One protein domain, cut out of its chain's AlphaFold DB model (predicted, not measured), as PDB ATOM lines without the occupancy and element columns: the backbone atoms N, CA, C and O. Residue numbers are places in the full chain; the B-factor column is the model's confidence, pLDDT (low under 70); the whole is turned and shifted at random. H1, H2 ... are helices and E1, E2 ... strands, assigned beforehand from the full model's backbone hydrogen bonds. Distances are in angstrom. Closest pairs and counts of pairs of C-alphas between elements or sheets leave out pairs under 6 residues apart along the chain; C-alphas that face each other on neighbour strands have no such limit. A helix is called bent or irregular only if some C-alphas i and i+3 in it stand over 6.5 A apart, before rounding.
ATOM      1  N   VAL A  29     -26.181  42.968-139.520       91.00
ATOM      2  CA  VAL A  29     -25.465  41.731-139.833       91.00
ATOM      3  C   VAL A  29     -26.486  40.672-140.217       91.00
ATOM      4  O   VAL A  29     -27.384  40.361-139.437       91.00
ATOM      5  N   SER A  30     -26.369  40.132-141.427       91.94
ATOM      6  CA  SER A  30     -27.204  39.016-141.871       91.94
ATOM      7  C   SER A  30     -26.755  37.730-141.190       91.94
ATOM      8  O   SER A  30     -25.584  37.378-141.263       91.94
ATOM      9  N   LEU A  31     -27.697  37.053-140.534       90.62
ATOM     10  CA  LEU A  31     -27.455  35.773-139.874       90.62
ATOM     11  C   LEU A  31     -27.699  34.610-140.834       90.62
ATOM     12  O   LEU A  31     -26.890  33.701-140.918       90.62
ATOM     13  N   GLY A  32     -28.802  34.649-141.584       90.75
ATOM     14  CA  GLY A  32     -29.158  33.560-142.488       90.75
ATOM     15  C   GLY A  32     -30.644  33.513-142.809       90.75
ATOM     16  O   GLY A  32     -31.355  34.518-142.700       90.75
ATOM     17  N   SER A  33     -31.104  32.333-143.226       94.75
ATOM     18  CA  SER A  33     -32.495  32.106-143.609       94.75
ATOM     19  C   SER A  33     -33.434  32.187-142.397       94.75
ATOM     20  O   SER A  33     -33.111  31.747-141.295       94.75
ATOM     21  N   GLU A  34     -34.636  32.723-142.599       95.25
ATOM     22  CA  GLU A  34     -35.693  32.758-141.582       95.25
ATOM     23  C   GLU A  34     -36.047  31.358-141.080       95.25
ATOM     24  O   GLU A  34     -36.311  31.178-139.893       95.25
ATOM     25  N   TYR A  35     -35.996  30.359-141.959       96.19
ATOM     26  CA  TYR A  35     -36.297  28.978-141.613       96.19
ATOM     27  C   TYR A  35     -35.292  28.394-140.612       96.19
ATOM     28  O   TYR A  35     -35.702  27.823-139.596       96.19
ATOM     29  N   ASP A  36     -33.995  28.567-140.871       95.62
ATOM     30  CA  ASP A  36     -32.932  28.003-140.035       95.62
ATOM     31  C   ASP A  36     -32.823  28.745-138.703       95.62
ATOM     32  O   ASP A  36     -32.793  28.120-137.641       95.62
ATOM     33  N   ILE A  37     -32.910  30.077-138.732       96.31
ATOM     34  CA  ILE A  37     -32.948  30.879-137.505       96.31
ATOM     35  C   ILE A  37     -34.186  30.538-136.671       96.31
ATOM     36  O   ILE A  37     -34.091  30.415-135.450       96.31
ATOM     37  N   ALA A  38     -35.341  30.301-137.298       96.94
ATOM     38  CA  ALA A  38     -36.520  29.849-136.570       96.94
ATOM     39  C   ALA A  38     -36.335  28.470-135.940       96.94
ATOM     40  O   ALA A  38     -36.875  28.231-134.860       96.94
ATOM     41  N   HIS A  39     -35.598  27.562-136.580       97.25
ATOM     42  CA  HIS A  39     -35.280  26.259-135.999       97.25
ATOM     43  C   HIS A  39     -34.455  26.400-134.723       97.25
ATOM     44  O   HIS A  39     -34.889  25.937-133.667       97.25
ATOM     45  N   VAL A  40     -33.339  27.127-134.800       97.12
ATOM     46  CA  VAL A  40     -32.440  27.364-133.661       97.12
ATOM     47  C   VAL A  40     -33.167  28.076-132.522       97.12
ATOM     48  O   VAL A  40     -33.138  27.618-131.382       97.12
ATOM     49  N   VAL A  41     -33.900  29.152-132.823       96.62
ATOM     50  CA  VAL A  41     -34.612  29.935-131.802       96.62
ATOM     51  C   VAL A  41     -35.718  29.121-131.128       96.62
ATOM     52  O   VAL A  41     -35.897  29.228-129.915       96.62
ATOM     53  N   ARG A  42     -36.453  28.274-131.860       96.56
ATOM     54  CA  ARG A  42     -37.458  27.385-131.246       96.56
ATOM     55  C   ARG A  42     -36.818  26.391-130.286       96.56
ATOM     56  O   ARG A  42     -37.363  26.172-129.204       96.56
ATOM     57  N   LEU A  43     -35.693  25.796-130.679       96.38
ATOM     58  CA  LEU A  43     -34.997  24.817-129.852       96.38
ATOM     59  C   LEU A  43     -34.416  25.477-128.598       96.38
ATOM     60  O   LEU A  43     -34.620  24.989-127.490       96.38
ATOM     61  N   TRP A  44     -33.820  26.657-128.760       96.75
ATOM     62  CA  TRP A  44     -33.385  27.496-127.652       96.75
ATOM     63  C   TRP A  44     -34.530  27.804-126.673       96.75
ATOM     64  O   TRP A  44     -34.400  27.565-125.474       96.75
ATOM     65  N   GLN A  45     -35.696  28.241-127.167       95.25
ATOM     66  CA  GLN A  45     -36.868  28.496-126.320       95.25
ATOM     67  C   GLN A  45     -37.352  27.249-125.577       95.25
ATOM     68  O   GLN A  45     -37.844  27.360-124.453       95.25
ATOM     69  N   LEU A  46     -37.269  26.074-126.206       95.31
ATOM     70  CA  LEU A  46     -37.623  24.810-125.568       95.31
ATOM     71  C   LEU A  46     -36.674  24.514-124.405       95.31
ATOM     72  O   LEU A  46     -37.148  24.261-123.301       95.31
ATOM     73  N   VAL A  47     -35.364  24.616-124.634       94.88
ATOM     74  CA  VAL A  47     -34.331  24.384-123.617       94.88
ATOM     75  C   VAL A  47     -34.454  25.372-122.451       94.88
ATOM     76  O   VAL A  47     -34.456  24.959-121.291       94.88
ATOM     77  N   MET A  48     -34.651  26.662-122.734       94.38
ATOM     78  CA  MET A  48     -34.793  27.715-121.717       94.38
ATOM     79  C   MET A  48     -35.937  27.461-120.725       94.38
ATOM     80  O   MET A  48     -35.845  27.850-119.563       94.38
ATOM     81  N   ARG A  49     -37.002  26.754-121.132       92.25
ATOM     82  CA  ARG A  49     -38.103  26.382-120.219       92.25
ATOM     83  C   ARG A  49     -37.666  25.442-119.098       92.25
ATOM     84  O   ARG A  49     -38.320  25.408-118.060       92.25
ATOM     85  N   PHE A  50     -36.598  24.680-119.316       92.31
ATOM     86  CA  PHE A  50     -36.030  23.750-118.341       92.31
ATOM     87  C   PHE A  50     -34.768  24.299-117.667       92.31
ATOM     88  O   PHE A  50     -34.367  23.773-116.633       92.31
ATOM     89  N   ARG A  51     -34.164  25.351-118.232       90.94
ATOM     90  CA  ARG A  51     -32.935  26.003-117.756       90.94
ATOM     91  C   ARG A  51     -33.213  27.422-117.269       90.94
ATOM     92  O   ARG A  51     -32.647  28.389-117.769       90.94
ATOM     93  N   ILE A  52     -34.110  27.536-116.288       88.06
ATOM     94  CA  ILE A  52     -34.557  28.820-115.721       88.06
ATOM     95  C   ILE A  52     -33.374  29.601-115.125       88.06
ATOM     96  O   ILE A  52     -33.331  30.824-115.187       88.06
ATOM     97  N   GLU A  53     -32.383  28.885-114.597       90.00
ATOM     98  CA  GLU A  53     -31.131  29.426-114.072       90.00
ATOM     99  C   GLU A  53     -30.248  30.107-115.129       90.00
ATOM    100  O   GLU A  53     -29.343  30.853-114.768       90.00
ATOM    101  N   SER A  54     -30.487  29.831-116.413       89.56
ATOM    102  CA  SER A  54     -29.718  30.349-117.554       89.56
ATOM    103  C   SER A  54     -30.531  31.306-118.432       89.56
ATOM    104  O   SER A  54     -30.117  31.599-119.550       89.56
ATOM    105  N   LEU A  55     -31.696  31.773-117.963       90.81
ATOM    106  CA  LEU A  55     -32.509  32.721-118.726       90.81
ATOM    107  C   LEU A  55     -31.742  34.035-118.923       90.81
ATOM    108  O   LEU A  55     -31.272  34.607-117.936       90.81
ATOM    109  N   PRO A  56     -31.630  34.535-120.164       90.19
ATOM    110  CA  PRO A  56     -31.064  35.852-120.392       90.19
ATOM    111  C   PRO A  56     -32.076  36.941-120.025       90.19
ATOM    112  O   PRO A  56     -33.275  36.674-119.891       90.19
ATOM    113  N   ASP A  57     -31.584  38.174-119.934       89.25
ATOM    114  CA  ASP A  57     -32.397  39.364-119.677       89.25
ATOM    115  C   ASP A  57     -33.576  39.482-120.661       89.25
ATOM    116  O   ASP A  57     -33.483  39.071-121.821       89.25
ATOM    117  N   ASP A  58     -34.681  40.089-120.217       84.69
ATOM    118  CA  ASP A  58     -35.925  40.214-121.000       84.69
ATOM    119  C   ASP A  58     -35.725  40.919-122.356       84.69
ATOM    120  O   ASP A  58     -36.443  40.648-123.319       84.69
ATOM    121  N   GLU A  59     -34.727  41.799-122.452       85.88
ATOM    122  CA  GLU A  59     -34.392  42.542-123.673       85.88
ATOM    123  C   GLU A  59     -33.395  41.807-124.585       85.88
ATOM    124  O   GLU A  59     -32.974  42.369-125.602       85.88
ATOM    125  N   SER A  60     -33.034  40.558-124.259       92.62
ATOM    126  CA  SER A  60     -32.003  39.830-125.000       92.62
ATOM    127  C   SER A  60     -32.328  39.674-126.482       92.62
ATOM    128  O   SER A  60     -33.489  39.541-126.901       92.62
ATOM    129  N   VAL A  61     -31.280  39.623-127.301       94.38
ATOM    130  CA  VAL A  61     -31.408  39.445-128.752       94.38
ATOM    131  C   VAL A  61     -32.140  38.151-129.109       94.38
ATOM    132  O   VAL A  61     -32.884  38.121-130.087       94.38
ATOM    133  N   MET A  62     -32.013  37.102-128.293       95.31
ATOM    134  CA  MET A  62     -32.707  35.831-128.510       95.31
ATOM    135  C   MET A  62     -34.222  35.952-128.308       95.31
ATOM    136  O   MET A  62     -34.995  35.404-129.102       95.31
ATOM    137  N   TRP A  63     -34.670  36.724-127.310       95.31
ATOM    138  CA  TRP A  63     -36.094  37.028-127.148       95.31
ATOM    139  C   TRP A  63     -36.618  37.896-128.287       95.31
ATOM    140  O   TRP A  63     -37.674  37.598-128.847       95.31
ATOM    141  N   GLN A  64     -35.854  38.913-128.695       95.25
ATOM    142  CA  GLN A  64     -36.221  39.757-129.833       95.25
ATOM    143  C   GLN A  64     -36.265  38.972-131.152       95.25
ATOM    144  O   GLN A  64     -37.140  39.228-131.978       95.25
ATOM    145  N   LEU A  65     -35.380  37.990-131.351       95.75
ATOM    146  CA  LEU A  65     -35.410  37.083-132.502       95.75
ATOM    147  C   LEU A  65     -36.681  36.238-132.486       95.75
ATOM    148  O   LEU A  65     -37.381  36.159-133.496       95.75
ATOM    149  N   ALA A  66     -37.023  35.656-131.338       95.38
ATOM    150  CA  ALA A  66     -38.235  34.861-131.204       95.38
ATOM    151  C   ALA A  66     -39.515  35.666-131.461       95.38
ATOM    152  O   ALA A  66     -40.450  35.162-132.087       95.38
ATOM    153  N   ASP A  67     -39.561  36.910-130.995       94.88
ATOM    154  CA  ASP A  67     -40.675  37.817-131.245       94.88
ATOM    155  C   ASP A  67     -40.699  38.295-132.707       94.88
ATOM    156  O   ASP A  67     -41.764  38.300-133.335       94.88
ATOM    157  N   GLY A  68     -39.529  38.584-133.281       94.00
ATOM    158  CA  GLY A  68     -39.325  38.924-134.691       94.00
ATOM    159  C   GLY A  68     -39.885  37.872-135.641       94.00
ATOM    160  O   GLY A  68     -40.687  38.184-136.520       94.00
ATOM    161  N   LEU A  69     -39.542  36.606-135.400       94.31
ATOM    162  CA  LEU A  69     -40.019  35.446-136.161       94.31
ATOM    163  C   LEU A  69     -41.532  35.207-136.033       94.31
ATOM    164  O   LEU A  69     -42.128  34.495-136.836       94.31
ATOM    165  N   ARG A  70     -42.181  35.804-135.027       93.62
ATOM    166  CA  ARG A  70     -43.645  35.804-134.863       93.62
ATOM    167  C   ARG A  70     -44.304  37.052-135.458       93.62
ATOM    168  O   ARG A  70     -45.497  37.269-135.260       93.62
ATOM    169  N   GLY A  71     -43.541  37.882-136.169       90.44
ATOM    170  CA  GLY A  71     -44.010  39.102-136.821       90.44
ATOM    171  C   GLY A  71     -44.076  40.329-135.909       90.44
ATOM    172  O   GLY A  71     -44.599  41.366-136.326       90.44
ATOM    173  N   ARG A  72     -43.561  40.253-134.674       90.31
ATOM    174  CA  ARG A  72     -43.439  41.432-133.807       90.31
ATOM    175  C   ARG A  72     -42.208  42.233-134.211       90.31
ATOM    176  O   ARG A  72     -41.203  41.684-134.641       90.31
ATOM    177  N   ARG A  73     -42.290  43.556-134.101       83.81
ATOM    178  CA  ARG A  73     -41.152  44.431-134.399       83.81
ATOM    179  C   ARG A  73     -40.316  44.620-133.141       83.81
ATOM    180  O   ARG A  73     -40.882  44.914-132.094       83.81
ATOM    181  N   GLY A  74     -39.005  44.486-133.289       82.12
ATOM    182  CA  GLY A  74     -38.007  44.859-132.291       82.12
ATOM    183  C   GLY A  74     -36.980  45.808-132.900       82.12
ATOM    184  O   GLY A  74     -36.967  46.023-134.116       82.12
ATOM    185  N   ASP A  75     -36.121  46.361-132.051       87.00
ATOM    186  CA  ASP A  75     -35.097  47.319-132.472       87.00
ATOM    187  C   ASP A  75     -33.805  46.621-132.917       87.00
ATOM    188  O   ASP A  75     -33.105  47.130-133.793       87.00
ATOM    189  N   ALA A  76     -33.513  45.434-132.369       91.38
ATOM    190  CA  ALA A  76     -32.294  44.686-132.666       91.38
ATOM    191  C   ALA A  76     -32.434  43.692-133.826       91.38
ATOM    192  O   ALA A  76     -31.424  43.175-134.293       91.38
ATOM    193  N   VAL A  77     -33.653  43.400-134.296       94.38
ATOM    194  CA  VAL A  77     -33.921  42.320-135.261       94.38
ATOM    195  C   VAL A  77     -34.695  42.832-136.462       94.38
ATOM    196  O   VAL A  77     -35.693  43.544-136.346       94.38
ATOM    197  N   ARG A  78     -34.265  42.407-137.646       94.31
ATOM    198  CA  ARG A  78     -34.897  42.734-138.917       94.31
ATOM    199  C   ARG A  78     -35.011  41.492-139.785       94.31
ATOM    200  O   ARG A  78     -34.011  40.876-140.122       94.31
ATOM    201  N   ILE A  79     -36.232  41.199-140.222       93.69
ATOM    202  CA  ILE A  79     -36.518  40.136-141.187       93.69
ATOM    203  C   ILE A  79     -36.978  40.788-142.488       93.69
ATOM    204  O   ILE A  79     -37.917  41.592-142.489       93.69
ATOM    205  N   ARG A  80     -36.293  40.502-143.595       92.19
ATOM    206  CA  ARG A  80     -36.690  40.950-144.938       92.19
ATOM    207  C   ARG A  80     -36.396  39.869-145.957       92.19
ATOM    208  O   ARG A  80     -35.305  39.320-145.947       92.19
ATOM    209  N   GLU A  81     -37.363  39.616-146.838       92.38
ATOM    210  CA  GLU A  81     -37.212  38.668-147.953       92.38
ATOM    211  C   GLU A  81     -36.743  37.273-147.491       92.38
ATOM    212  O   GLU A  81     -35.980  36.605-148.178       92.38
ATOM    213  N   GLY A  82     -37.183  36.837-146.304       90.94
ATOM    214  CA  GLY A  82     -36.797  35.550-145.718       90.94
ATOM    215  C   GLY A  82     -35.378  35.501-145.141       90.94
ATOM    216  O   GLY A  82     -34.912  34.418-144.800       90.94
ATOM    217  N   ILE A  83     -34.687  36.639-145.020       93.62
ATOM    218  CA  ILE A  83     -33.370  36.752-144.381       93.62
ATOM    219  C   ILE A  83     -33.524  37.447-143.031       93.62
ATOM    220  O   ILE A  83     -34.105  38.536-142.939       93.62
ATOM    221  N   VAL A  84     -32.955  36.839-141.992       94.62
ATOM    222  CA  VAL A  84     -32.875  37.422-140.652       94.62
ATOM    223  C   VAL A  84     -31.559  38.163-140.506       94.62
ATOM    224  O   VAL A  84     -30.491  37.671-140.867       94.62
ATOM    225  N   SER A  85     -31.638  39.377-139.985       94.44
ATOM    226  CA  SER A  85     -30.488  40.205-139.660       94.44
ATOM    227  C   SER A  85     -30.646  40.785-138.266       94.44
ATOM    228  O   SER A  85     -31.763  41.091-137.842       94.44
ATOM    229  N   ILE A  86     -29.525  40.980-137.583       94.56
ATOM    230  CA  ILE A  86     -29.483  41.633-136.278       94.56
ATOM    231  C   ILE A  86     -28.619  42.882-136.325       94.56
ATOM    232  O   ILE A  86     -27.737  43.014-137.176       94.56
ATOM    233  N   ASP A  87     -28.884  43.817-135.427       93.31
ATOM    234  CA  ASP A  87     -27.976  44.930-135.188       93.31
ATOM    235  C   ASP A  87     -26.640  44.382-134.666       93.31
ATOM    236  O   ASP A  87     -26.596  43.605-133.708       93.31
ATOM    237  N   ARG A  88     -25.541  44.806-135.296       90.12
ATOM    238  CA  ARG A  88     -24.169  44.397-134.978       90.12
ATOM    239  C   ARG A  88     -23.828  44.519-133.493       90.12
ATOM    240  O   ARG A  88     -23.032  43.729-132.991       90.12
ATOM    241  N   ARG A  89     -24.424  45.476-132.778       91.31
ATOM    242  CA  ARG A  89     -24.215  45.676-131.332       91.31
ATOM    243  C   ARG A  89     -24.608  44.453-130.499       91.31
ATOM    244  O   ARG A  89     -24.025  44.243-129.442       91.31
ATOM    245  N   HIS A  90     -25.532  43.636-131.003       92.25
ATOM    246  CA  HIS A  90     -25.999  42.410-130.358       92.25
ATOM    247  C   HIS A  90     -25.313  41.143-130.884       92.25
ATOM    248  O   HIS A  90     -25.623  40.049-130.425       92.25
ATOM    249  N   LEU A  91     -24.365  41.250-131.827       90.88
ATOM    250  CA  LEU A  91     -23.730  40.075-132.434       90.88
ATOM    251  C   LEU A  91     -22.975  39.223-131.407       90.88
ATOM    252  O   LEU A  91     -23.031  37.999-131.471       90.88
ATOM    253  N   LYS A  92     -22.293  39.861-130.449       90.62
ATOM    254  CA  LYS A  92     -21.603  39.140-129.372       90.62
ATOM    255  C   LYS A  92     -22.594  38.374-128.495       90.62
ATOM    256  O   LYS A  92     -22.404  37.195-128.258       90.62
ATOM    257  N   GLU A  93     -23.650  39.046-128.054       93.06
ATOM    258  CA  GLU A  93     -24.693  38.453-127.215       93.06
ATOM    259  C   GLU A  93     -25.381  37.274-127.922       93.06
ATOM    260  O   GLU A  93     -25.595  36.223-127.326       93.06
ATOM    261  N   PHE A  94     -25.666  37.427-129.218       93.88
ATOM    262  CA  PHE A  94     -26.202  36.356-130.051       93.88
ATOM    263  C   PHE A  94     -25.246  35.162-130.110       93.88
ATOM    264  O   PHE A  94     -25.687  34.033-129.919       93.88
ATOM    265  N   ARG A  95     -23.948  35.415-130.328       91.88
ATOM    266  CA  ARG A  95     -22.915  34.376-130.350       91.88
ATOM    267  C   ARG A  95     -22.845  33.623-129.026       91.88
ATOM    268  O   ARG A  95     -22.927  32.404-129.023       91.88
ATOM    269  N   ASP A  96     -22.750  34.347-127.917       92.56
ATOM    270  CA  ASP A  96     -22.663  33.745-126.585       92.56
ATOM    271  C   ASP A  96     -23.891  32.840-126.318       92.56
ATOM    272  O   ASP A  96     -23.764  31.767-125.730       92.56
ATOM    273  N   ALA A  97     -25.077  33.226-126.807       93.81
ATOM    274  CA  ALA A  97     -26.294  32.428-126.672       93.81
ATOM    275  C   ALA A  97     -26.332  31.171-127.565       93.81
ATOM    276  O   ALA A  97     -26.836  30.136-127.120       93.81
ATOM    277  N   ILE A  98     -25.839  31.237-128.808       94.62
ATOM    278  CA  ILE A  98     -25.768  30.053-129.685       94.62
ATOM    279  C   ILE A  98     -24.634  29.106-129.276       94.62
ATOM    280  O   ILE A  98     -24.849  27.898-129.323       94.62
ATOM    281  N   ASP A  99     -23.502  29.626-128.791       94.12
ATOM    282  CA  ASP A  99     -22.399  28.829-128.235       94.12
ATOM    283  C   ASP A  99     -22.902  28.053-127.004       94.12
ATOM    284  O   ASP A  99     -22.741  26.837-126.910       94.12
ATOM    285  N   TRP A 100     -23.637  28.724-126.107       95.31
ATOM    286  CA  TRP A 100     -24.280  28.063-124.966       95.31
ATOM    287  C   TRP A 100     -25.274  26.974-125.397       95.31
ATOM    288  O   TRP A 100     -25.338  25.903-124.790       95.31
ATOM    289  N   LEU A 101     -26.075  27.235-126.440       95.94
ATOM    290  CA  LEU A 101     -27.029  26.251-126.946       95.94
ATOM    291  C   LEU A 101     -26.306  25.036-127.526       95.94
ATOM    292  O   LEU A 101     -26.727  23.911-127.271       95.94
ATOM    293  N   TRP A 102     -25.231  25.257-128.279       95.25
ATOM    294  CA  TRP A 102     -24.402  24.191-128.824       95.25
ATOM    295  C   TRP A 102     -23.843  23.305-127.709       95.25
ATOM    296  O   TRP A 102     -24.058  22.092-127.739       95.25
ATOM    297  N   ASP A 103     -23.243  23.909-126.678       94.75
ATOM    298  CA  ASP A 103     -22.704  23.188-125.515       94.75
ATOM    299  C   ASP A 103     -23.789  22.349-124.832       94.75
ATOM    300  O   ASP A 103     -23.575  21.186-124.476       94.75
ATOM    301  N   HIS A 104     -24.988  22.918-124.683       94.94
ATOM    302  CA  HIS A 104     -26.121  22.215-124.099       94.94
ATOM    303  C   HIS A 104     -26.547  20.996-124.928       94.94
ATOM    304  O   HIS A 104     -26.752  19.920-124.366       94.94
ATOM    305  N   LEU A 105     -26.685  21.145-126.249       94.38
ATOM    306  CA  LEU A 105     -27.086  20.054-127.143       94.38
ATOM    307  C   LEU A 105     -26.018  18.953-127.197       94.38
ATOM    308  O   LEU A 105     -26.356  17.767-127.167       94.38
ATOM    309  N   ALA A 106     -24.740  19.341-127.238       91.81
ATOM    310  CA  ALA A 106     -23.610  18.422-127.231       91.81
ATOM    311  C   ALA A 106     -23.544  17.611-125.930       91.81
ATOM    312  O   ALA A 106     -23.338  16.396-125.972       91.81
ATOM    313  N   ASP A 107     -23.775  18.240-124.774       92.25
ATOM    314  CA  ASP A 107     -23.840  17.520-123.503       92.25
ATOM    315  C   ASP A 107     -25.087  16.630-123.409       92.25
ATOM    316  O   ASP A 107     -24.992  15.463-123.021       92.25
ATOM    317  N   GLU A 108     -26.263  17.139-123.787       92.69
ATOM    318  CA  GLU A 108     -27.528  16.404-123.701       92.69
ATOM    319  C   GLU A 108     -27.526  15.125-124.550       92.69
ATOM    320  O   GLU A 108     -28.058  14.093-124.114       92.69
ATOM    321  N   HIS A 109     -26.912  15.181-125.734       91.56
ATOM    322  CA  HIS A 109     -26.850  14.081-126.697       91.56
ATOM    323  C   HIS A 109     -25.474  13.417-126.812       91.56
ATOM    324  O   HIS A 109     -25.281  12.597-127.708       91.56
ATOM    325  N   GLY A 110     -24.550  13.711-125.901       87.81
ATOM    326  CA  GLY A 110     -23.207  13.142-125.933       87.81
ATOM    327  C   GLY A 110     -23.196  11.614-125.836       87.81
ATOM    328  O   GLY A 110     -23.994  11.009-125.109       87.81
ATOM    329  N   ASP A 111     -22.258  10.986-126.548       87.25
ATOM    330  CA  ASP A 111     -22.112   9.527-126.652       87.25
ATOM    331  C   ASP A 111     -22.025   8.834-125.285       87.25
ATOM    332  O   ASP A 111     -22.519   7.718-125.119       87.25
ATOM    333  N   GLN A 112     -21.473   9.514-124.274       87.06
ATOM    334  CA  GLN A 112     -21.374   9.024-122.897       87.06
ATOM    335  C   GLN A 112     -22.729   8.685-122.264       87.06
ATOM    336  O   GLN A 112     -22.766   7.957-121.276       87.06
ATOM    337  N   ARG A 113     -23.836   9.199-122.813       88.00
ATOM    338  CA  ARG A 113     -25.204   8.952-122.335       88.00
ATOM    339  C   ARG A 113     -25.875   7.760-123.019       88.00
ATOM    340  O   ARG A 113     -27.000   7.405-122.661       88.00
ATOM    341  N   TYR A 114     -25.207   7.134-123.988       90.12
ATOM    342  CA  TYR A 114     -25.722   6.012-124.764       90.12
ATOM    343  C   TYR A 114     -24.891   4.747-124.528       90.12
ATOM    344  O   TYR A 114     -23.673   4.778-124.389       90.12
ATOM    345  N   ALA A 115     -25.563   3.600-124.508       91.44
ATOM    346  CA  ALA A 115     -24.944   2.287-124.422       91.44
ATOM    347  C   ALA A 115     -25.467   1.389-125.546       91.44
ATOM    348  O   ALA A 115     -26.649   1.415-125.901       91.44
ATOM    349  N   TRP A 116     -24.583   0.569-126.111       91.19
ATOM    350  CA  TRP A 116     -24.970  -0.404-127.123       91.19
ATOM    351  C   TRP A 116     -25.846  -1.497-126.504       91.19
ATOM    352  O   TRP A 116     -25.384  -2.275-125.665       91.19
ATOM    353  N   CYS A 117     -27.098  -1.597-126.949       91.38
ATOM    354  CA  CYS A 117     -28.000  -2.660-126.531       91.38
ATOM    355  C   CYS A 117     -27.989  -3.791-127.565       91.38
ATOM    356  O   CYS A 117     -28.477  -3.636-128.685       91.38
ATOM    357  N   ARG A 118     -27.434  -4.951-127.183       90.56
ATOM    358  CA  ARG A 118     -27.316  -6.119-128.075       90.56
ATOM    359  C   ARG A 118     -28.666  -6.693-128.497       90.56
ATOM    360  O   ARG A 118     -28.774  -7.150-129.628       90.56
ATOM    361  N   ASP A 119     -29.670  -6.631-127.627       90.62
ATOM    362  CA  ASP A 119     -30.981  -7.252-127.861       90.62
ATOM    363  C   ASP A 119     -31.762  -6.578-128.996       90.62
ATOM    364  O   ASP A 119     -32.534  -7.225-129.697       90.62
ATOM    365  N   VAL A 120     -31.534  -5.278-129.198       88.50
ATOM    366  CA  VAL A 120     -32.160  -4.478-130.263       88.50
ATOM    367  C   VAL A 120     -31.175  -4.041-131.350       88.50
ATOM    368  O   VAL A 120     -31.594  -3.456-132.342       88.50
ATOM    369  N   GLY A 121     -29.876  -4.309-131.182       91.19
ATOM    370  CA  GLY A 121     -28.843  -3.960-132.161       91.19
ATOM    371  C   GLY A 121     -28.710  -2.456-132.418       91.19
ATOM    372  O   GLY A 121     -28.444  -2.058-133.549       91.19
ATOM    373  N   GLN A 122     -28.921  -1.624-131.395       90.81
ATOM    374  CA  GLN A 122     -28.860  -0.164-131.506       90.81
ATOM    375  C   GLN A 122     -28.274   0.485-130.247       90.81
ATOM    376  O   GLN A 122     -28.338  -0.073-129.146       90.81
ATOM    377  N   TRP A 123     -27.716   1.688-130.413       87.56
ATOM    378  CA  TRP A 123     -27.316   2.552-129.304       87.56
ATOM    379  C   TRP A 123     -28.563   3.133-128.643       87.56
ATOM    380  O   TRP A 123     -29.331   3.856-129.274       87.56
ATOM    381  N   LEU A 124     -28.772   2.800-127.372       89.50
ATOM    382  CA  LEU A 124     -29.884   3.304-126.578       89.50
ATOM    383  C   LEU A 124     -29.367   4.227-125.490       89.50
ATOM    384  O   LEU A 124     -28.327   3.962-124.888       89.50
ATOM    385  N   ARG A 125     -30.118   5.292-125.204       89.62
ATOM    386  CA  ARG A 125     -29.827   6.135-124.048       89.62
ATOM    387  C   ARG A 125     -29.907   5.284-122.781       89.62
ATOM    388  O   ARG A 125     -30.824   4.472-122.636       89.62
ATOM    389  N   MET A 126     -28.939   5.444-121.885       90.56
ATOM    390  CA  MET A 126     -28.888   4.663-120.654       90.56
ATOM    391  C   MET A 126     -30.118   4.958-119.776       90.56
ATOM    392  O   MET A 126     -30.479   6.123-119.620       90.56
ATOM    393  N   PRO A 127     -30.748   3.946-119.147       86.38
ATOM    394  CA  PRO A 127     -31.942   4.155-118.319       86.38
ATOM    395  C   PRO A 127     -31.726   5.055-117.093       86.38
ATOM    396  O   PRO A 127     -32.689   5.566-116.532       86.38
ATOM    397  N   THR A 128     -30.476   5.206-116.647       89.19
ATOM    398  CA  THR A 128     -30.089   6.071-115.522       89.19
ATOM    399  C   THR A 128     -29.988   7.545-115.902       89.19
ATOM    400  O   THR A 128     -29.931   8.393-115.016       89.19
ATOM    401  N   GLU A 129     -29.943   7.856-117.198       88.56
ATOM    402  CA  GLU A 129     -29.853   9.223-117.697       88.56
ATOM    403  C   GLU A 129     -31.225   9.890-117.718       88.56
ATOM    404  O   GLU A 129     -32.251   9.258-117.981       88.56
ATOM    405  N   GLN A 130     -31.245  11.204-117.495       86.44
ATOM    406  CA  GLN A 130     -32.471  11.975-117.663       86.44
ATOM    407  C   GLN A 130     -32.929  11.923-119.129       86.44
ATOM    408  O   GLN A 130     -32.076  11.952-120.030       86.44
ATOM    409  N   PRO A 131     -34.249  11.858-119.393       88.19
ATOM    410  CA  PRO A 131     -34.776  12.016-120.741       88.19
ATOM    411  C   PRO A 131     -34.270  13.327-121.354       88.19
ATOM    412  O   PRO A 131     -34.217  14.329-120.638       88.19
ATOM    413  N   PRO A 132     -33.888  13.332-122.640       91.88
ATOM    414  CA  PRO A 132     -33.455  14.560-123.284       91.88
ATOM    415  C   PRO A 132     -34.644  15.521-123.423       91.88
ATOM    416  O   PRO A 132     -35.781  15.100-123.656       91.88
ATOM    417  N   ILE A 133     -34.371  16.811-123.262       92.88
ATOM    418  CA  ILE A 133     -35.291  17.914-123.526       92.88
ATOM    419  C   ILE A 133     -35.557  18.000-125.029       92.88
ATOM    420  O   ILE A 133     -36.697  18.233-125.441       92.88
ATOM    421  N   THR A 134     -34.518  17.805-125.844       93.50
ATOM    422  CA  THR A 134     -34.588  17.910-127.300       93.50
ATOM    423  C   THR A 134     -34.600  16.545-127.992       93.50
ATOM    424  O   THR A 134     -34.172  15.517-127.462       93.50
ATOM    425  N   ASN A 135     -35.184  16.507-129.192       92.50
ATOM    426  CA  ASN A 135     -35.084  15.338-130.058       92.50
ATOM    427  C   ASN A 135     -33.696  15.325-130.713       92.50
ATOM    428  O   ASN A 135     -33.241  16.357-131.198       92.50
ATOM    429  N   LEU A 136     -33.068  14.150-130.795       89.56
ATOM    430  CA  LEU A 136     -31.745  13.976-131.398       89.56
ATOM    431  C   LEU A 136     -31.661  14.491-132.848       89.56
ATOM    432  O   LEU A 136     -30.640  15.053-133.231       89.56
ATOM    433  N   GLU A 137     -32.699  14.299-133.664       91.94
ATOM    434  CA  GLU A 137     -32.722  14.792-135.050       91.94
ATOM    435  C   GLU A 137     -32.805  16.323-135.103       91.94
ATOM    436  O   GLU A 137     -32.063  16.954-135.856       91.94
ATOM    437  N   ASP A 138     -33.644  16.926-134.256       94.19
ATOM    438  CA  ASP A 138     -33.767  18.383-134.158       94.19
ATOM    439  C   ASP A 138     -32.481  19.024-133.624       94.19
ATOM    440  O   ASP A 138     -32.076  20.077-134.124       94.19
ATOM    441  N   ALA A 139     -31.837  18.379-132.646       93.88
ATOM    442  CA  ALA A 139     -30.558  18.789-132.080       93.88
ATOM    443  C   ALA A 139     -29.440  18.729-133.124       93.88
ATOM    444  O   ALA A 139     -28.709  19.701-133.281       93.88
ATOM    445  N   ARG A 140     -29.348  17.639-133.900       93.31
ATOM    446  CA  ARG A 140     -28.379  17.519-135.003       93.31
ATOM    447  C   ARG A 140     -28.565  18.613-136.044       93.31
ATOM    448  O   ARG A 140     -27.603  19.289-136.382       93.31
ATOM    449  N   ARG A 141     -29.809  18.841-136.483       94.88
ATOM    450  CA  ARG A 141     -30.118  19.935-137.411       94.88
ATOM    451  C   ARG A 141     -29.717  21.294-136.831       94.88
ATOM    452  O   ARG A 141     -29.220  22.146-137.556       94.88
ATOM    453  N   ALA A 142     -29.967  21.525-135.543       95.19
ATOM    454  CA  ALA A 142     -29.597  22.782-134.905       95.19
ATOM    455  C   ALA A 142     -28.078  22.966-134.827       95.19
ATOM    456  O   ALA A 142     -27.620  24.068-135.090       95.19
ATOM    457  N   VAL A 143     -27.315  21.911-134.525       93.56
ATOM    458  CA  VAL A 143     -25.843  21.953-134.521       93.56
ATOM    459  C   VAL A 143     -25.301  22.319-135.900       93.56
ATOM    460  O   VAL A 143     -24.515  23.251-135.988       93.56
ATOM    461  N   GLU A 144     -25.792  21.687-136.971       93.50
ATOM    462  CA  GLU A 144     -25.389  22.026-138.348       93.50
ATOM    463  C   GLU A 144     -25.631  23.511-138.668       93.50
ATOM    464  O   GLU A 144     -24.756  24.194-139.189       93.50
ATOM    465  N   ILE A 145     -26.803  24.039-138.293       94.19
ATOM    466  CA  ILE A 145     -27.121  25.459-138.491       94.19
ATOM    467  C   ILE A 145     -26.210  26.358-137.642       94.19
ATOM    468  O   ILE A 145     -25.814  27.426-138.097       94.19
ATOM    469  N   ILE A 146     -25.912  25.978-136.395       92.88
ATOM    470  CA  ILE A 146     -25.054  26.773-135.506       92.88
ATOM    471  C   ILE A 146     -23.627  26.830-136.048       92.88
ATOM    472  O   ILE A 146     -23.054  27.918-136.059       92.88
ATOM    473  N   ASP A 147     -23.086  25.719-136.544       91.00
ATOM    474  CA  ASP A 147     -21.753  25.681-137.147       91.00
ATOM    475  C   ASP A 147     -21.670  26.660-138.338       91.00
ATOM    476  O   ASP A 147     -20.783  27.518-138.374       91.00
ATOM    477  N   ASP A 148     -22.669  26.645-139.233       88.62
ATOM    478  CA  ASP A 148     -22.771  27.603-140.346       88.62
ATOM    479  C   ASP A 148     -22.857  29.066-139.854       88.62
ATOM    480  O   ASP A 148     -22.275  29.986-140.440       88.62
ATOM    481  N   LEU A 149     -23.584  29.315-138.758       87.00
ATOM    482  CA  LEU A 149     -23.717  30.648-138.162       87.00
ATOM    483  C   LEU A 149     -22.422  31.138-137.511       87.00
ATOM    484  O   LEU A 149     -22.141  32.340-137.556       87.00
ATOM    485  N   MET A 150     -21.649  30.245-136.896       80.31
ATOM    486  CA  MET A 150     -20.377  30.584-136.261       80.31
ATOM    487  C   MET A 150     -19.342  31.036-137.289       80.31
ATOM    488  O   MET A 150     -18.631  32.011-137.027       80.31
ATOM    489  N   ASP A 151     -19.315  30.417-138.470       78.12
ATOM    490  CA  ASP A 151     -18.463  30.844-139.586       78.12
ATOM    491  C   ASP A 151     -18.835  32.260-140.057       78.12
ATOM    492  O   ASP A 151     -17.986  33.154-140.138       78.12
ATOM    493  N   VAL A 152     -20.133  32.526-140.250       70.25
ATOM    494  CA  VAL A 152     -20.635  33.864-140.615       70.25
ATOM    495  C   VAL A 152     -20.315  34.900-139.531       70.25
ATOM    496  O   VAL A 152     -19.947  36.043-139.830       70.25
ATOM    497  N   ALA A 153     -20.452  34.541-138.257       63.31
ATOM    498  CA  ALA A 153     -20.127  35.429-137.148       63.31
ATOM    499  C   ALA A 153     -18.617  35.721-137.079       63.31
ATOM    500  O   ALA A 153     -18.234  36.873-136.854       63.31
ATOM    501  N   ALA A 154     -17.764  34.720-137.313       60.72
ATOM    502  CA  ALA A 154     -16.312  34.869-137.339       60.72
ATOM    503  C   ALA A 154     -15.854  35.844-138.437       60.72
ATOM    504  O   ALA A 154     -15.106  36.782-138.142       60.72
ATOM    505  N   ASP A 155     -16.386  35.717-139.654       64.31
ATOM    506  CA  ASP A 155     -16.093  36.620-140.776       64.31
ATOM    507  C   ASP A 155     -16.463  38.078-140.474       64.31
ATOM    508  O   ASP A 155     -15.779  39.028-140.878       64.31
ATOM    509  N   ASN A 156     -17.552  38.284-139.734       58.94
ATOM    510  CA  ASN A 156     -17.973  39.617-139.326       58.94
ATOM    511  C   ASN A 156     -17.112  40.178-138.186       58.94
ATOM    512  O   ASN A 156     -16.875  41.387-138.162       58.94
ATOM    513  N   VAL A 157     -16.610  39.339-137.275       53.78
ATOM    514  CA  VAL A 157     -15.671  39.755-136.220       53.78
ATOM    515  C   VAL A 157     -14.321  40.158-136.810       53.78
ATOM    516  O   VAL A 157     -13.789  41.179-136.389       53.78
ATOM    517  N   ILE A 158     -13.785  39.442-137.803       47.69
ATOM    518  CA  ILE A 158     -12.498  39.796-138.434       47.69
ATOM    519  C   ILE A 158     -12.538  41.224-138.999       47.69
ATOM    520  O   ILE A 158     -11.654  42.024-138.703       47.69
ATOM    521  N   LYS A 159     -13.627  41.602-139.680       44.53
ATOM    522  CA  LYS A 159     -13.829  42.979-140.172       44.53
ATOM    523  C   LYS A 159     -13.806  44.038-139.060       44.53
ATOM    524  O   LYS A 159     -13.367  45.155-139.284       44.53
ATOM    525  N   LEU A 160     -14.254  43.694-137.848       44.34
ATOM    526  CA  LEU A 160     -14.229  44.593-136.684       44.34
ATOM    527  C   LEU A 160     -12.804  44.900-136.206       44.34
ATOM    528  O   LEU A 160     -12.583  45.979-135.671       44.34
ATOM    529  N   TRP A 161     -11.868  43.963-136.368       38.91
ATOM    530  CA  TRP A 161     -10.463  44.166-136.006       38.91
ATOM    531  C   TRP A 161      -9.697  44.964-137.061       38.91
ATOM    532  O   TRP A 161      -8.735  45.638-136.716       38.91
ATOM    533  N   GLU A 162     -10.103  44.887-138.328       40.66
ATOM    534  CA  GLU A 162      -9.477  45.644-139.420       40.66
ATOM    535  C   GLU A 162      -9.935  47.113-139.465       40.66
ATOM    536  O   GLU A 162      -9.169  47.977-139.887       40.66
ATOM    537  N   ASP A 163     -11.156  47.402-139.000       42.50
ATOM    538  CA  ASP A 163     -11.746  48.751-138.971       42.50
ATOM    539  C   ASP A 163     -11.536  49.511-137.632       42.50
ATOM    540  O   ASP A 163     -12.073  50.613-137.467       42.50
ATOM    541  N   ALA A 164     -10.788  48.943-136.674       42.19
ATOM    542  CA  ALA A 164     -10.495  49.520-135.349       42.19
ATOM    543  C   ALA A 164      -9.053  50.043-135.233       42.19
ATOM    544  O   ALA A 164      -8.879  51.126-134.624       42.19
TER     545      ALA A 164
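What this domain is: This is residues 29 to 164 of the 164 residues of an uncharacterized protein of Agrobacterium genomosp. 2 str. CFBP 5494 (UniProt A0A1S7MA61). Two long helices, H3 and H4, run opposite ways along an elongated body, with the small hairpin of E4 and E5 at one far end and the three-stranded sheet E1 - E3 - E2 toward the other. H1 packs across H4 and stands up from the sheet, H2 packs on strand E2, and residues 158 to 164 stick out. The printed part has 136 residues with four named helices and five named strands, in the order E1 H1 H2 E2 E3 H3 E4 E5 H4; the class is mixed, and both sheets are antiparallel. It is only just compact, close to loose, with a radius of gyration of the C-alphas of 17.0 A and spans of 58 by 32 by 30 A.

How they stand to each other: E1, residues 29 to 33, is an edge strand, antiparallel to E3, residues 83 to 87; N 31 and O 84 are within hydrogen-bond range at 2.9 A. E2, residues 77 to 80, forms a hairpin with E3, with N 78 and O 85 at 2.8 A. H1, residues 34 to 48, and H2, residues 61 to 68, complete a split strand-helix-strand unit, E1 and E2 running the same way with E3 between them; its crossover is right-handed. H1, H2 and H3, residues 88 to 108, are on the same face of this sheet, as two layers, helices over one face. H1 touches H2 with residues 38 to 42 alone, at a steep tilt of 60 degrees; the closest C-alphas, of Val 41 and Ala 66, are 6.1 A apart. H3 touches H2 with residues 90 to 97 alone, about perpendicular at 84 degrees, closest at C-alphas 94 and 61, 6.2 A. E4, residues 114 to 117, and E5, residues 122 to 125, form a hairpin, with N 115 and O 124 at 2.8 A; both are apart from E1, E2 and E3. H4, residues 136 to 162, touches H3 opposite ways at a shallow tilt of 33 degrees, only just short of steep, closest at C-alphas 139 and 105, 6.2 A. H4 touches H1 with residues 138 to 146 alone, closest at C-alphas 142 and 40, 5.5 A, and only grazes the sheet. Every O i to N i+4 pair is within hydrogen-bond range in H1 and H2, against 15 of 17 in H3 and 21 of 23 in H4.

Where its parts are: E1 begins at C-alpha 29 (-25.465, 41.731, -139.833). H1 is 20.5 A long and H3 30.4 A; H3 is irregular, with C-alphas 89 and 92 7.3 A apart. H4, 39.5 A, ends at C-alpha 162 (-9.477, 45.644, -139.420).

The domain as a whole: The two farthest C-alphas, of Asp 119 and Ala 164, are 60.8 A apart. The printed part has no cut; the link from H1 to H2 is long. Residues 153 to 164 have pLDDT under 70.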